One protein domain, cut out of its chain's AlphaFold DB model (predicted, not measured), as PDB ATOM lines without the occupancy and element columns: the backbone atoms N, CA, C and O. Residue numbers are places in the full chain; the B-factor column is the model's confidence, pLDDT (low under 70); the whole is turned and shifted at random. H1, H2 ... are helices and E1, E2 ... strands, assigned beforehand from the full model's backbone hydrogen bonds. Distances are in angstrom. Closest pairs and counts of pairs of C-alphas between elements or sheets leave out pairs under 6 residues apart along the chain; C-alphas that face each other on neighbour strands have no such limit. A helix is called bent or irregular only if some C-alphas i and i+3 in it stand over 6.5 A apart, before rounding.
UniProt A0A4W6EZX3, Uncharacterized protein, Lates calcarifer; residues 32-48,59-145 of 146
ATOM      1  N   ARG A  32      96.376  71.797  32.951       87.81
ATOM      2  CA  ARG A  32      96.954  70.619  32.292       87.81
ATOM      3  C   ARG A  32      95.955  69.467  32.196       87.81
ATOM      4  O   ARG A  32      95.845  68.840  31.147       87.81
ATOM      5  N   ARG A  33      95.201  69.201  33.270       90.56
ATOM      6  CA  ARG A  33      94.159  68.162  33.274       90.56
ATOM      7  C   ARG A  33      93.092  68.442  32.213       90.56
ATOM      8  O   ARG A  33      92.718  67.530  31.483       90.56
ATOM      9  N   ASN A  34      92.641  69.690  32.106       91.94
ATOM     10  CA  ASN A  34      91.634  70.090  31.128       91.94
ATOM     11  C   ASN A  34      92.156  69.981  29.685       91.94
ATOM     12  O   ASN A  34      91.405  69.536  28.823       91.94
ATOM     13  N   LEU A  35      93.432  70.287  29.413       91.50
ATOM     14  CA  LEU A  35      94.025  70.090  28.079       91.50
ATOM     15  C   LEU A  35      94.100  68.622  27.665       91.50
ATOM     16  O   LEU A  35      93.714  68.279  26.548       91.50
ATOM     17  N   ILE A  36      94.583  67.753  28.558       92.94
ATOM     18  CA  ILE A  36      94.648  66.308  28.298       92.94
ATOM     19  C   ILE A  36      93.239  65.774  28.053       92.94
ATOM     20  O   ILE A  36      92.993  65.082  27.067       92.94
ATOM     21  N   ARG A  37      92.285  66.173  28.901       94.88
ATOM     22  CA  ARG A  37      90.902  65.733  28.764       94.88
ATOM     23  C   ARG A  37      90.256  66.227  27.467       94.88
ATOM     24  O   ARG A  37      89.550  65.461  26.817       94.88
ATOM     25  N   ALA A  38      90.510  67.472  27.068       95.38
ATOM     26  CA  ALA A  38      90.028  68.011  25.798       95.38
ATOM     27  C   ALA A  38      90.620  67.254  24.600       95.38
ATOM     28  O   ALA A  38      89.902  66.998  23.638       95.38
ATOM     29  N   PHE A  39      91.898  66.867  24.665       95.06
ATOM     30  CA  PHE A  39      92.560  66.087  23.616       95.06
ATOM     31  C   PHE A  39      91.896  64.721  23.421       95.06
ATOM     32  O   PHE A  39      91.540  64.374  22.297       95.06
ATOM     33  N   GLU A  40      91.666  63.983  24.510       95.19
ATOM     34  CA  GLU A  40      90.962  62.696  24.467       95.19
ATOM     35  C   GLU A  40      89.570  62.848  23.846       95.19
ATOM     36  O   GLU A  40      89.231  62.158  22.886       95.19
ATOM     37  N   LEU A  41      88.771  63.789  24.358       95.69
ATOM     38  CA  LEU A  41      87.396  64.014  23.910       95.69
ATOM     39  C   LEU A  41      87.321  64.455  22.441       95.69
ATOM     40  O   LEU A  41      86.460  63.977  21.705       95.69
ATOM     41  N   ALA A  42      88.240  65.312  21.988       94.75
ATOM     42  CA  ALA A  42      88.342  65.685  20.579       94.75
ATOM     43  C   ALA A  42      88.682  64.471  19.697       94.75
ATOM     44  O   ALA A  42      88.100  64.315  18.626       94.75
ATOM     45  N   GLY A  43      89.556  63.574  20.173       94.25
ATOM     46  CA  GLY A  43      89.842  62.290  19.527       94.25
ATOM     47  C   GLY A  43      88.602  61.405  19.388       94.25
ATOM     48  O   GLY A  43      88.330  60.890  18.303       94.25
ATOM     49  N   HIS A  44      87.801  61.292  20.451       92.94
ATOM     50  CA  HIS A  44      86.522  60.575  20.415       92.94
ATOM     51  C   HIS A  44      85.537  61.191  19.412       92.94
ATOM     52  O   HIS A  44      84.905  60.460  18.648       92.94
ATOM     53  N   CYS A  45      85.426  62.522  19.369       91.75
ATOM     54  CA  CYS A  45      84.565  63.197  18.401       91.75
ATOM     55  C   CYS A  45      85.030  62.978  16.957       91.75
ATOM     56  O   CYS A  45      84.194  62.700  16.105       91.75
ATOM     57  N   ASN A  46      86.341  63.004  16.690       91.50
ATOM     58  CA  ASN A  46      86.877  62.743  15.352       91.50
ATOM     59  C   ASN A  46      86.650  61.295  14.885       91.50
ATOM     60  O   ASN A  46      86.406  61.039  13.709       91.50
ATOM     61  N   ALA A  47      86.722  60.334  15.810       88.62
ATOM     62  CA  ALA A  47      86.451  58.928  15.520       88.62
ATOM     63  C   ALA A  47      84.955  58.646  15.280       88.62
ATOM     64  O   ALA A  47      84.605  57.639  14.654       88.62
ATOM     65  N   SER A  48      84.064  59.523  15.758       82.06
ATOM     66  CA  SER A  48      82.633  59.418  15.492       82.06
ATOM     67  C   SER A  48      82.367  59.622  13.999       82.06
ATOM     68  O   SER A  48      82.716  60.641  13.415       82.06
ATOM     69  N   VAL A  59      89.400  76.822  11.974       91.62
ATOM     70  CA  VAL A  59      90.239  77.355  13.058       91.62
ATOM     71  C   VAL A  59      91.737  77.101  12.855       91.62
ATOM     72  O   VAL A  59      92.546  77.517  13.685       91.62
ATOM     73  N   SER A  60      92.144  76.455  11.758       89.94
ATOM     74  CA  SER A  60      93.540  76.075  11.487       89.94
ATOM     75  C   SER A  60      94.498  77.274  11.475       89.94
ATOM     76  O   SER A  60      95.647  77.174  11.910       89.94
ATOM     77  N   HIS A  61      94.020  78.439  11.037       87.19
ATOM     78  CA  HIS A  61      94.786  79.682  11.040       87.19
ATOM     79  C   HIS A  61      95.116  80.160  12.466       87.19
ATOM     80  O   HIS A  61      96.215  80.654  12.709       87.19
ATOM     81  N   LEU A  62      94.212  79.948  13.430       88.25
ATOM     82  CA  LEU A  62      94.424  80.308  14.835       88.25
ATOM     83  C   LEU A  62      95.456  79.390  15.506       88.25
ATOM     84  O   LEU A  62      96.195  79.840  16.380       88.25
ATOM     85  N   ALA A  63      95.559  78.137  15.054       81.88
ATOM     86  CA  ALA A  63      96.543  77.177  15.552       81.88
ATOM     87  C   ALA A  63      97.993  77.536  15.166       81.88
ATOM     88  O   ALA A  63      98.938  77.096  15.821       81.88
ATOM     89  N   LYS A  64      98.190  78.343  14.115       78.94
ATOM     90  CA  LYS A  64      99.516  78.672  13.556       78.94
ATOM     91  C   LYS A  64     100.118  79.975  14.096       78.94
ATOM     92  O   LYS A  64     101.289  80.259  13.854       78.94
ATOM     93  N   CYS A  65      99.348  80.785  14.817       70.00
ATOM     94  CA  CYS A  65      99.787  82.099  15.286       70.00
ATOM     95  C   CYS A  65     100.396  82.052  16.707       70.00
ATOM     96  O   CYS A  65      99.934  81.310  17.575       70.00
ATOM     97  N   LYS A  66     101.425  82.874  16.978       60.44
ATOM     98  CA  LYS A  66     102.118  82.922  18.285       60.44
ATOM     99  C   LYS A  66     101.302  83.663  19.366       60.44
ATOM    100  O   LYS A  66     100.708  84.703  19.094       60.44
ATOM    101  N   ASN A  67     101.331  83.126  20.594       60.66
ATOM    102  CA  ASN A  67     100.822  83.621  21.892       60.66
ATOM    103  C   ASN A  67      99.365  84.137  21.976       60.66
ATOM    104  O   ASN A  67      98.586  83.594  22.755       60.66
ATOM    105  N   HIS A  68      98.946  85.141  21.200       60.88
ATOM    106  CA  HIS A  68      97.608  85.751  21.333       60.88
ATOM    107  C   HIS A  68      96.483  84.946  20.679       60.88
ATOM    108  O   HIS A  68      95.319  85.062  21.070       60.88
ATOM    109  N   CYS A  69      96.811  84.092  19.714       82.38
ATOM    110  CA  CYS A  69      95.807  83.270  19.051       82.38
ATOM    111  C   CYS A  69      95.415  82.034  19.849       82.38
ATOM    112  O   CYS A  69      94.394  81.448  19.523       82.38
ATOM    113  N   GLU A  70      96.138  81.678  20.913       87.50
ATOM    114  CA  GLU A  70      95.761  80.547  21.762       87.50
ATOM    115  C   GLU A  70      94.388  80.767  22.405       87.50
ATOM    116  O   GLU A  70      93.494  79.934  22.278       87.50
ATOM    117  N   ASN A  71      94.185  81.919  23.050       90.69
ATOM    118  CA  ASN A  71      92.901  82.241  23.676       90.69
ATOM    119  C   ASN A  71      91.787  82.275  22.626       90.69
ATOM    120  O   ASN A  71      90.712  81.720  22.833       90.69
ATOM    121  N   LYS A  72      92.074  82.877  21.467       91.38
ATOM    122  CA  LYS A  72      91.130  82.955  20.352       91.38
ATOM    123  C   LYS A  72      90.788  81.576  19.796       91.38
ATOM    124  O   LYS A  72      89.626  81.322  19.513       91.38
ATOM    125  N   PHE A  73      91.770  80.685  19.695       92.56
ATOM    126  CA  PHE A  73      91.603  79.303  19.268       92.56
ATOM    127  C   PHE A  73      90.636  78.569  20.197       92.56
ATOM    128  O   PHE A  73      89.595  78.103  19.748       92.56
ATOM    129  N   PHE A  74      90.930  78.531  21.499       93.94
ATOM    130  CA  PHE A  74      90.095  77.809  22.459       93.94
ATOM    131  C   PHE A  74      88.689  78.393  22.574       93.94
ATOM    132  O   PHE A  74      87.719  77.639  22.622       93.94
ATOM    133  N   CYS A  75      88.559  79.720  22.560       94.69
ATOM    134  CA  CYS A  75      87.252  80.365  22.550       94.69
ATOM    135  C   CYS A  75      86.468  80.066  21.270       94.69
ATOM    136  O   CYS A  75      85.271  79.810  21.351       94.69
ATOM    137  N   LYS A  76      87.121  80.051  20.101       94.25
ATOM    138  CA  LYS A  76      86.450  79.772  18.826       94.25
ATOM    139  C   LYS A  76      86.009  78.313  18.717       94.25
ATOM    140  O   LYS A  76      84.898  78.049  18.279       94.25
ATOM    141  N   VAL A  77      86.839  77.370  19.170       95.12
ATOM    142  CA  VAL A  77      86.456  75.951  19.258       95.12
ATOM    143  C   VAL A  77      85.262  75.780  20.197       95.12
ATOM    144  O   VAL A  77      84.304  75.111  19.827       95.12
ATOM    145  N   GLN A  78      85.279  76.417  21.374       95.38
ATOM    146  CA  GLN A  78      84.146  76.380  22.302       95.38
ATOM    147  C   GLN A  78      82.864  76.940  21.656       95.38
ATOM    148  O   GLN A  78      81.829  76.285  21.715       95.38
ATOM    149  N   GLU A  79      82.940  78.099  20.994       94.50
ATOM    150  CA  GLU A  79      81.803  78.717  20.295       94.50
ATOM    151  C   GLU A  79      81.219  77.798  19.210       94.50
ATOM    152  O   GLU A  79      80.002  77.646  19.124       94.50
ATOM    153  N   ILE A  80      82.066  77.155  18.400       93.62
ATOM    154  CA  ILE A  80      81.624  76.219  17.355       93.62
ATOM    155  C   ILE A  80      80.882  75.031  17.980       93.62
ATOM    156  O   ILE A  80      79.813  74.653  17.501       93.62
ATOM    157  N   LEU A  81      81.405  74.460  19.067       93.69
ATOM    158  CA  LEU A  81      80.752  73.344  19.756       93.69
ATOM    159  C   LEU A  81      79.438  73.753  20.443       93.69
ATOM    160  O   LEU A  81      78.531  72.929  20.526       93.69
ATOM    161  N   ASP A  82      79.322  74.996  20.918       92.06
ATOM    162  CA  ASP A  82      78.081  75.554  21.478       92.06
ATOM    163  C   ASP A  82      77.032  75.829  20.376       92.06
ATOM    164  O   ASP A  82      75.844  75.562  20.560       92.06
ATOM    165  N   LYS A  83      77.460  76.339  19.210       90.44
ATOM    166  CA  LYS A  83      76.585  76.701  18.074       90.44
ATOM    167  C   LYS A  83      76.039  75.479  17.334       90.44
ATOM    168  O   LYS A  83      74.897  75.495  16.874       90.44
ATOM    169  N   HIS A  84      76.843  74.428  17.185       86.81
ATOM    170  CA  HIS A  84      76.485  73.261  16.384       86.81
ATOM    171  C   HIS A  84      76.080  72.078  17.264       86.81
ATOM    172  O   HIS A  84      76.926  71.405  17.840       86.81
ATOM    173  N   GLN A  85      74.788  71.753  17.314       79.06
ATOM    174  CA  GLN A  85      74.320  70.557  18.021       79.06
ATOM    175  C   GLN A  85      74.716  69.262  17.294       79.06
ATOM    176  O   GLN A  85      74.557  69.121  16.071       79.06
ATOM    177  N   ASN A  86      75.137  68.267  18.075       78.69
ATOM    178  CA  ASN A  86      75.429  66.906  17.624       78.69
ATOM    179  C   ASN A  86      76.545  66.858  16.562       78.69
ATOM    180  O   ASN A  86      76.367  66.227  15.518       78.69
ATOM    181  N   VAL A  87      77.659  67.566  16.784       85.81
ATOM    182  CA  VAL A  87      78.901  67.404  15.998       85.81
ATOM    183  C   VAL A  87      79.612  66.083  16.318       85.81
ATOM    184  O   VAL A  87      80.361  65.552  15.511       85.81
ATOM    185  N   CYS A  88      79.342  65.512  17.483       88.00
ATOM    186  CA  CYS A  88      79.681  64.141  17.841       88.00
ATOM    187  C   CYS A  88      78.585  63.603  18.774       88.00
ATOM    188  O   CYS A  88      77.489  64.167  18.833       88.00
ATOM    189  N   GLU A  89      78.848  62.497  19.471       90.62
ATOM    190  CA  GLU A  89      77.952  62.009  20.520       90.62
ATOM    191  C   GLU A  89      77.666  63.127  21.534       90.62
ATOM    192  O   GLU A  89      78.592  63.787  22.007       90.62
ATOM    193  N   ILE A  90      76.386  63.343  21.856       90.06
ATOM    194  CA  ILE A  90      75.903  64.479  22.662       90.06
ATOM    195  C   ILE A  90      76.674  64.610  23.976       90.06
ATOM    196  O   ILE A  90      77.201  65.674  24.285       90.06
ATOM    197  N   THR A  91      76.803  63.511  24.714       91.69
ATOM    198  CA  THR A  91      77.481  63.457  26.016       91.69
ATOM    199  C   THR A  91      78.961  63.841  25.902       91.69
ATOM    200  O   THR A  91      79.492  64.578  26.739       91.69
ATOM    201  N   VAL A  92      79.634  63.379  24.844       93.31
ATOM    202  CA  VAL A  92      81.044  63.668  24.559       93.31
ATOM    203  C   VAL A  92      81.209  65.133  24.174       93.31
ATOM    204  O   VAL A  92      82.105  65.794  24.699       93.31
ATOM    205  N   GLN A  93      80.328  65.658  23.321       92.62
ATOM    206  CA  GLN A  93      80.322  67.061  22.923       92.62
ATOM    207  C   GLN A  93      80.107  67.981  24.128       92.62
ATOM    208  O   GLN A  93      80.905  68.886  24.348       92.62
ATOM    209  N   GLU A  94      79.075  67.736  24.937       93.94
ATOM    210  CA  GLU A  94      78.779  68.522  26.140       93.94
ATOM    211  C   GLU A  94      79.962  68.521  27.113       93.94
ATOM    212  O   GLU A  94      80.349  69.566  27.652       93.94
ATOM    213  N   THR A  95      80.585  67.354  27.299       95.62
ATOM    214  CA  THR A  95      81.771  67.225  28.146       95.62
ATOM    215  C   THR A  95      82.948  68.005  27.562       95.62
ATOM    216  O   THR A  95      83.612  68.729  28.300       95.62
ATOM    217  N   LEU A  96      83.188  67.920  26.249       95.81
ATOM    218  CA  LEU A  96      84.266  68.644  25.573       95.81
ATOM    219  C   LEU A  96      84.086  70.158  25.699       95.81
ATOM    220  O   LEU A  96      85.003  70.851  26.145       95.81
ATOM    221  N   THR A  97      82.897  70.666  25.380       95.81
ATOM    222  CA  THR A  97      82.550  72.082  25.518       95.81
ATOM    223  C   THR A  97      82.763  72.560  26.952       95.81
ATOM    224  O   THR A  97      83.410  73.587  27.181       95.81
ATOM    225  N   ARG A  98      82.289  71.798  27.949       95.75
ATOM    226  CA  ARG A  98      82.479  72.132  29.365       95.75
ATOM    227  C   ARG A  98      83.958  72.134  29.754       95.75
ATOM    228  O   ARG A  98      84.389  73.043  30.462       95.75
ATOM    229  N   THR A  99      84.739  71.157  29.301       95.81
ATOM    230  CA  THR A  99      86.182  71.085  29.568       95.81
ATOM    231  C   THR A  99      86.921  72.291  28.985       95.81
ATOM    232  O   THR A  99      87.738  72.893  29.682       95.81
ATOM    233  N   LEU A 100      86.599  72.703  27.755       95.06
ATOM    234  CA  LEU A 100      87.179  73.896  27.129       95.06
ATOM    235  C   LEU A 100      86.778  75.183  27.858       95.06
ATOM    236  O   LEU A 100      87.621  76.047  28.098       95.06
ATOM    237  N   LYS A 101      85.520  75.285  28.300       95.00
ATOM    238  CA  LYS A 101      85.055  76.404  29.127       95.00
ATOM    239  C   LYS A 101      85.830  76.497  30.443       95.00
ATOM    240  O   LYS A 101      86.276  77.582  30.810       95.00
ATOM    241  N   MET A 102      86.035  75.373  31.130       94.12
ATOM    242  CA  MET A 102      86.837  75.329  32.359       94.12
ATOM    243  C   MET A 102      88.302  75.693  32.099       94.12
ATOM    244  O   MET A 102      88.872  76.460  32.868       94.12
ATOM    245  N   TYR A 103      88.891  75.225  30.994       92.25
ATOM    246  CA  TYR A 103      90.243  75.615  30.589       92.25
ATOM    247  C   TYR A 103      90.380  77.135  30.411       92.25
ATOM    248  O   TYR A 103      91.326  77.741  30.921       92.25
ATOM    249  N   ASN A 104      89.416  77.765  29.733       92.44
ATOM    250  CA  ASN A 104      89.390  79.215  29.541       92.44
ATOM    251  C   ASN A 104      89.243  79.962  30.879       92.44
ATOM    252  O   ASN A 104      89.989  80.911  31.131       92.44
ATOM    253  N   ILE A 105      88.353  79.500  31.766       92.31
ATOM    254  CA  ILE A 105      88.159  80.074  33.110       92.31
ATOM    255  C   ILE A 105      89.441  79.971  33.945       92.31
ATOM    256  O   ILE A 105      89.890  80.974  34.497       92.31
ATOM    257  N   ASP A 106      90.085  78.802  33.986       90.56
ATOM    258  CA  ASP A 106      91.315  78.581  34.758       90.56
ATOM    259  C   ASP A 106      92.476  79.477  34.284       90.56
ATOM    260  O   ASP A 106      93.410  79.758  35.045       90.56
ATOM    261  N   ARG A 107      92.424  79.955  33.036       89.81
ATOM    262  CA  ARG A 107      93.394  80.884  32.433       89.81
ATOM    263  C   ARG A 107      92.936  82.345  32.438       89.81
ATOM    264  O   ARG A 107      93.620  83.179  31.853       89.81
ATOM    265  N   ASN A 108      91.836  82.670  33.121       91.75
ATOM    266  CA  ASN A 108      91.241  84.012  33.158       91.75
ATOM    267  C   ASN A 108      90.932  84.577  31.756       91.75
ATOM    268  O   ASN A 108      91.072  85.775  31.508       91.75
ATOM    269  N   VAL A 109      90.531  83.718  30.817       92.31
ATOM    270  CA  VAL A 109      90.184  84.109  29.447       92.31
ATOM    271  C   VAL A 109      88.694  84.427  29.366       92.31
ATOM    272  O   VAL A 109      87.847  83.571  29.613       92.31
ATOM    273  N   ASN A 110      88.359  85.653  28.958       93.69
ATOM    274  CA  ASN A 110      86.987  86.038  28.636       93.69
ATOM    275  C   ASN A 110      86.735  85.826  27.137       93.69
ATOM    276  O   ASN A 110      87.209  86.611  26.314       93.69
ATOM    277  N   CYS A 111      85.990  84.778  26.776       93.00
ATOM    278  CA  CYS A 111      85.739  84.457  25.370       93.00
ATOM    279  C   CYS A 111      84.865  85.475  24.641       93.00
ATOM    280  O   CYS A 111      85.111  85.723  23.465       93.00
ATOM    281  N   THR A 112      83.924  86.124  25.325       92.38
ATOM    282  CA  THR A 112      83.113  87.194  24.730       92.38
ATOM    283  C   THR A 112      83.990  88.362  24.285       92.38
ATOM    284  O   THR A 112      83.862  88.825  23.158       92.38
ATOM    285  N   LEU A 113      84.930  88.793  25.133       91.81
ATOM    286  CA  LEU A 113      85.884  89.853  24.785       91.81
ATOM    287  C   LEU A 113      86.923  89.374  23.764       91.81
ATOM    288  O   LEU A 113      87.263  90.096  22.835       91.81
ATOM    289  N   THR A 114      87.407  88.138  23.902       91.75
ATOM    290  CA  THR A 114      88.432  87.564  23.012       91.75
ATOM    291  C   THR A 114      87.928  87.406  21.575       91.75
ATOM    292  O   THR A 114      88.702  87.532  20.626       91.75
ATOM    293  N   LEU A 115      86.635  87.123  21.406       90.62
ATOM    294  CA  LEU A 115      85.984  86.993  20.104       90.62
ATOM    295  C   LEU A 115      85.288  88.286  19.654       90.62
ATOM    296  O   LEU A 115      84.711  88.317  18.567       90.62
ATOM    297  N   GLN A 116      85.361  89.367  20.435       88.62
ATOM    298  CA  GLN A 116      84.742  90.637  20.071       88.62
ATOM    299  C   GLN A 116      85.330  91.174  18.761       88.62
ATOM    300  O   GLN A 116      86.544  91.213  18.566       88.62
ATOM    301  N   GLY A 117      84.456  91.585  17.839       77.56
ATOM    302  CA  GLY A 117      84.862  92.089  16.523       77.56
ATOM    303  C   GLY A 117      85.405  91.014  15.575       77.56
ATOM    304  O   GLY A 117      85.807  91.338  14.456       77.56
ATOM    305  N   ASN A 118      85.401  89.742  15.982       75.62
ATOM    306  CA  ASN A 118      85.752  88.641  15.105       75.62
ATOM    307  C   ASN A 118      84.566  88.356  14.176       75.62
ATOM    308  O   ASN A 118      83.520  87.889  14.619       75.62
ATOM    309  N   LYS A 119      84.711  88.683  12.889       73.25
ATOM    310  CA  LYS A 119      83.716  88.321  11.872       73.25
ATOM    311  C   LYS A 119      83.693  86.797  11.704       73.25
ATOM    312  O   LYS A 119      84.705  86.146  11.981       73.25
ATOM    313  N   GLU A 120      82.562  86.248  11.255       72.31
ATOM    314  CA  GLU A 120      82.504  84.842  10.834       72.31
ATOM    315  C   GLU A 120      83.647  84.557   9.851       72.31
ATOM    316  O   GLU A 120      83.994  85.401   9.014       72.31
ATOM    317  N   ALA A 121      84.279  83.395  10.005       72.38
ATOM    318  CA  ALA A 121      85.397  83.009   9.168       72.38
ATOM    319  C   ALA A 121      84.975  82.993   7.691       72.38
ATOM    320  O   ALA A 121      83.921  82.480   7.324       72.38
ATOM    321  N   ALA A 122      85.851  83.505   6.826       74.88
ATOM    322  CA  ALA A 122      85.670  83.409   5.377       74.88
ATOM    323  C   ALA A 122      85.798  81.962   4.861       74.88
ATOM    324  O   ALA A 122      85.411  81.674   3.732       74.88
ATOM    325  N   PHE A 123      86.350  81.060   5.680       86.81
ATOM    326  CA  PHE A 123      86.656  79.687   5.310       86.81
ATOM    327  C   PHE A 123      85.972  78.705   6.253       86.81
ATOM    328  O   PHE A 123      86.021  78.845   7.477       86.81
ATOM    329  N   TYR A 124      85.374  77.684   5.647       92.75
ATOM    330  CA  TYR A 124      84.738  76.568   6.323       92.75
ATOM    331  C   TYR A 124      85.489  75.286   5.982       92.75
ATOM    332  O   TYR A 124      86.019  75.133   4.881       92.75
ATOM    333  N   THR A 125      85.510  74.351   6.918       93.06
ATOM    334  CA  THR A 125      86.129  73.041   6.759       93.06
ATOM    335  C   THR A 125      85.152  71.941   7.149       93.06
ATOM    336  O   THR A 125      84.182  72.180   7.872       93.06
ATOM    337  N   LYS A 126      85.394  70.726   6.657       92.50
ATOM    338  CA  LYS A 126      84.611  69.557   7.066       92.50
ATOM    339  C   LYS A 126      84.904  69.231   8.523       92.50
ATOM    340  O   LYS A 126      86.037  69.365   8.983       92.50
ATOM    341  N   LEU A 127      83.899  68.722   9.217       91.88
ATOM    342  CA  LEU A 127      83.989  68.417  10.635       91.88
ATOM    343  C   LEU A 127      85.171  67.501  11.036       91.88
ATOM    344  O   LEU A 127      85.819  67.810  12.037       91.88
ATOM    345  N   PRO A 128      85.543  66.456  10.264       91.50
ATOM    346  CA  PRO A 128      86.746  65.677  10.571       91.50
ATOM    347  C   PRO A 128      88.031  66.519  10.519       91.50
ATOM    348  O   PRO A 128      88.834  66.491  11.445       91.50
ATOM    349  N   MET A 129      88.189  67.362   9.492       92.19
ATOM    350  CA  MET A 129      89.353  68.253   9.357       92.19
ATOM    351  C   MET A 129      89.404  69.319  10.464       92.19
ATOM    352  O   MET A 129      90.484  69.715  10.916       92.19
ATOM    353  N   PHE A 130      88.239  69.775  10.933       93.94
ATOM    354  CA  PHE A 130      88.141  70.629  12.116       93.94
ATOM    355  C   PHE A 130      88.705  69.918  13.353       93.94
ATOM    356  O   PHE A 130      89.586  70.465  14.018       93.94
ATOM    357  N   PHE A 131      88.258  68.692  13.644       94.50
ATOM    358  CA  PHE A 131      88.748  67.961  14.810       94.50
ATOM    359  C   PHE A 131      90.220  67.558  14.685       94.50
ATOM    360  O   PHE A 131      90.936  67.641  15.678       94.50
ATOM    361  N   GLU A 132      90.712  67.216  13.493       93.06
ATOM    362  CA  GLU A 132      92.146  67.006  13.249       93.06
ATOM    363  C   GLU A 132      92.973  68.241  13.629       93.06
ATOM    364  O   GLU A 132      93.977  68.127  14.336       93.06
ATOM    365  N   SER A 133      92.512  69.434  13.240       92.50
ATOM    366  CA  SER A 133      93.169  70.697  13.600       92.50
ATOM    367  C   SER A 133      93.153  70.941  15.114       92.50
ATOM    368  O   SER A 133      94.153  71.388  15.685       92.50
ATOM    369  N   VAL A 134      92.043  70.610  15.784       94.38
ATOM    370  CA  VAL A 134      91.901  70.706  17.247       94.38
ATOM    371  C   VAL A 134      92.831  69.753  17.982       94.38
ATOM    372  O   VAL A 134      93.573  70.182  18.868       94.38
ATOM    373  N   ILE A 135      92.842  68.485  17.584       94.25
ATOM    374  CA  ILE A 135      93.701  67.443  18.150       94.25
ATOM    375  C   ILE A 135      95.168  67.833  17.988       94.25
ATOM    376  O   ILE A 135      95.919  67.797  18.961       94.25
ATOM    377  N   HIS A 136      95.566  68.267  16.790       91.12
ATOM    378  CA  HIS A 136      96.940  68.668  16.512       91.12
ATOM    379  C   HIS A 136      97.394  69.828  17.409       91.12
ATOM    380  O   HIS A 136      98.472  69.775  18.006       91.12
ATOM    381  N   TYR A 137      96.560  70.859  17.567       90.88
ATOM    382  CA  TYR A 137      96.907  71.998  18.415       90.88
ATOM    383  C   TYR A 137      96.981  71.624  19.903       90.88
ATOM    384  O   TYR A 137      97.930  72.001  20.594       90.88
ATOM    385  N   LEU A 138      96.018  70.836  20.391       90.81
ATOM    386  CA  LEU A 138      96.016  70.316  21.761       90.81
ATOM    387  C   LEU A 138      97.251  69.456  22.043       90.81
ATOM    388  O   LEU A 138      97.853  69.573  23.109       90.81
ATOM    389  N   GLN A 139      97.664  68.632  21.079       89.06
ATOM    390  CA  GLN A 139      98.870  67.818  21.169       89.06
ATOM    391  C   GLN A 139     100.114  68.695  21.345       89.06
ATOM    392  O   GLN A 139     100.871  68.489  22.293       89.06
ATOM    393  N   ILE A 140     100.297  69.715  20.498       86.06
ATOM    394  CA  ILE A 140     101.417  70.664  20.610       86.06
ATOM    395  C   ILE A 140     101.447  71.311  22.001       86.06
ATOM    396  O   ILE A 140     102.501  71.362  22.634       86.06
ATOM    397  N   LYS A 141     100.294  71.761  22.509       84.00
ATOM    398  CA  LYS A 141     100.193  72.402  23.830       84.00
ATOM    399  C   LYS A 141     100.476  71.445  24.985       84.00
ATOM    400  O   LYS A 141     101.133  71.836  25.947       84.00
ATOM    401  N   ASN A 142     100.050  70.190  24.872       79.12
ATOM    402  CA  ASN A 142     100.370  69.153  25.851       79.12
ATOM    403  C   ASN A 142     101.874  68.830  25.887       79.12
ATOM    404  O   ASN A 142     102.412  68.621  26.974       79.12
ATOM    405  N   PHE A 143     102.561  68.815  24.735       72.94
ATOM    406  CA  PHE A 143     104.002  68.534  24.657       72.94
ATOM    407  C   PHE A 143     104.891  69.717  25.056       72.94
ATOM    408  O   PHE A 143     105.928  69.505  25.678       72.94
ATOM    409  N   MET A 144     104.512  70.952  24.711       62.44
ATOM    410  CA  MET A 144     105.334  72.143  24.975       62.44
ATOM    411  C   MET A 144     105.219  72.678  26.410       62.44
ATOM    412  O   MET A 144     106.019  73.525  26.800       62.44
ATOM    413  N   GLY A 145     104.272  72.167  27.204       54.81
ATOM    414  CA  GLY A 145     103.941  72.731  28.510       54.81
ATOM    415  C   GLY A 145     103.136  74.027  28.373       54.81
ATOM    416  O   GLY A 145     103.353  74.824  27.460       54.81
TER     417      GLY A 145
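What this domain is: This is residues 32 to 48 and 59 to 145 of the 146 residues of an uncharacterized protein of Lates calcarifer (UniProt A0A4W6EZX3). Four long helices, H6, H1, H4 and H3, make a bundle in which each is side by side with the next and runs opposite ways to it, while H3 comes back close to H6 and completes the ring of four loosely. The short helices H2 and H5 pack on the first part of H3, residues 69 to 75, and a stretch from residue 115 through the small strand E1 runs along the outside of the bundle from H5 back to where H6 begins. The printed part has 104 residues, with six named helices and one named strand in the order H1, H2, H3, H4, H5, E1, H6, and the class is mostly helix. The whole is compact, with a radius of gyration of the C-alphas of 12.6 A and spans of 31 by 31 by 21 A along its three main axes.

Where its parts are: H6, residues 127 to 144, is the longest helix with 18 residues; it measures 26.0 A from C-alpha 127 at (83.989, 68.417, 10.635) to C-alpha 144 at (105.334, 72.143, 24.975). E1, residues 124 to 126, comes directly before it. H1, residues 32 to 47, measures 23.0 A and begins with C-alpha 32 at (96.954, 70.619, 32.292). H4, residues 90 to 106, measures 24.1 A, and H3, residues 69 to 83, measures 20.3 A from its first C-alpha to its last. The two short helices are H2, residues 60 to 63, and H5, residues 111 to 114. No helix is bent or irregular.

How they stand to each other: H1, H3, H4 and H6 form a bundle, a group of helices set side by side, and the packing is mostly aligned, with the three touching pairs among them at a shallow tilt. H6 touches H1 at a shallow tilt of 27 degrees, opposite ways; their closest C-alphas, those of Phe 131 and Asn 46, are 5.6 A apart. H1 touches H4, also at a shallow tilt of 27 degrees and opposite ways, and the closest C-alphas are those of Asn 34 and Tyr 103, 5.7 A apart. H4 and H3 form a helical hairpin; they touch at a shallow tilt of 33 degrees, only just short of steep, with the C-alphas of Thr 97 and Gln 78 closest at 5.6 A. H3 and H6 are close but not clearly touching, the closest C-alphas being those of Val 77 and Val 134, 7.8 A apart. H4 and H6 are apart, and so are H1 and H3. H3 is the hub, touching H2, H4 and H5. It touches H2 with residues 69 to 73 alone, where the C-alphas of Cys 69 and Leu 62 are closest at 5.3 A. It touches H5 with residues 71 to 75 alone, where the C-alphas of Cys 75 and Cys 111 are closest at 5.2 A. H2 also touches H6, at residues 130 to 137 of H6 alone, with the C-alphas of Ser 60 and Ser 133 closest at 5.8 A. E1 pairs with no named strand, and E1 and H6 meet only through their link. In H1, H3, H4 and H6 every O i to N i+4 pair is within hydrogen-bond range; H2 and H5 are too short for such a pair, and each has its one O i to N i+3 pair within range.

The domain as a whole: The two C-alphas farthest apart are those of Ala 47 and Gly 117, 33.2 A. Residues 49 to 58 are cut out, and C-alphas 48 and 59 are 19.6 A apart across the cut, which falls in the link from H1 to H2. Of the links that are printed whole, none is long. The mean pLDDT of the printed part is 88.3; it is under 70 at residues 66 to 68 and 144 to 145.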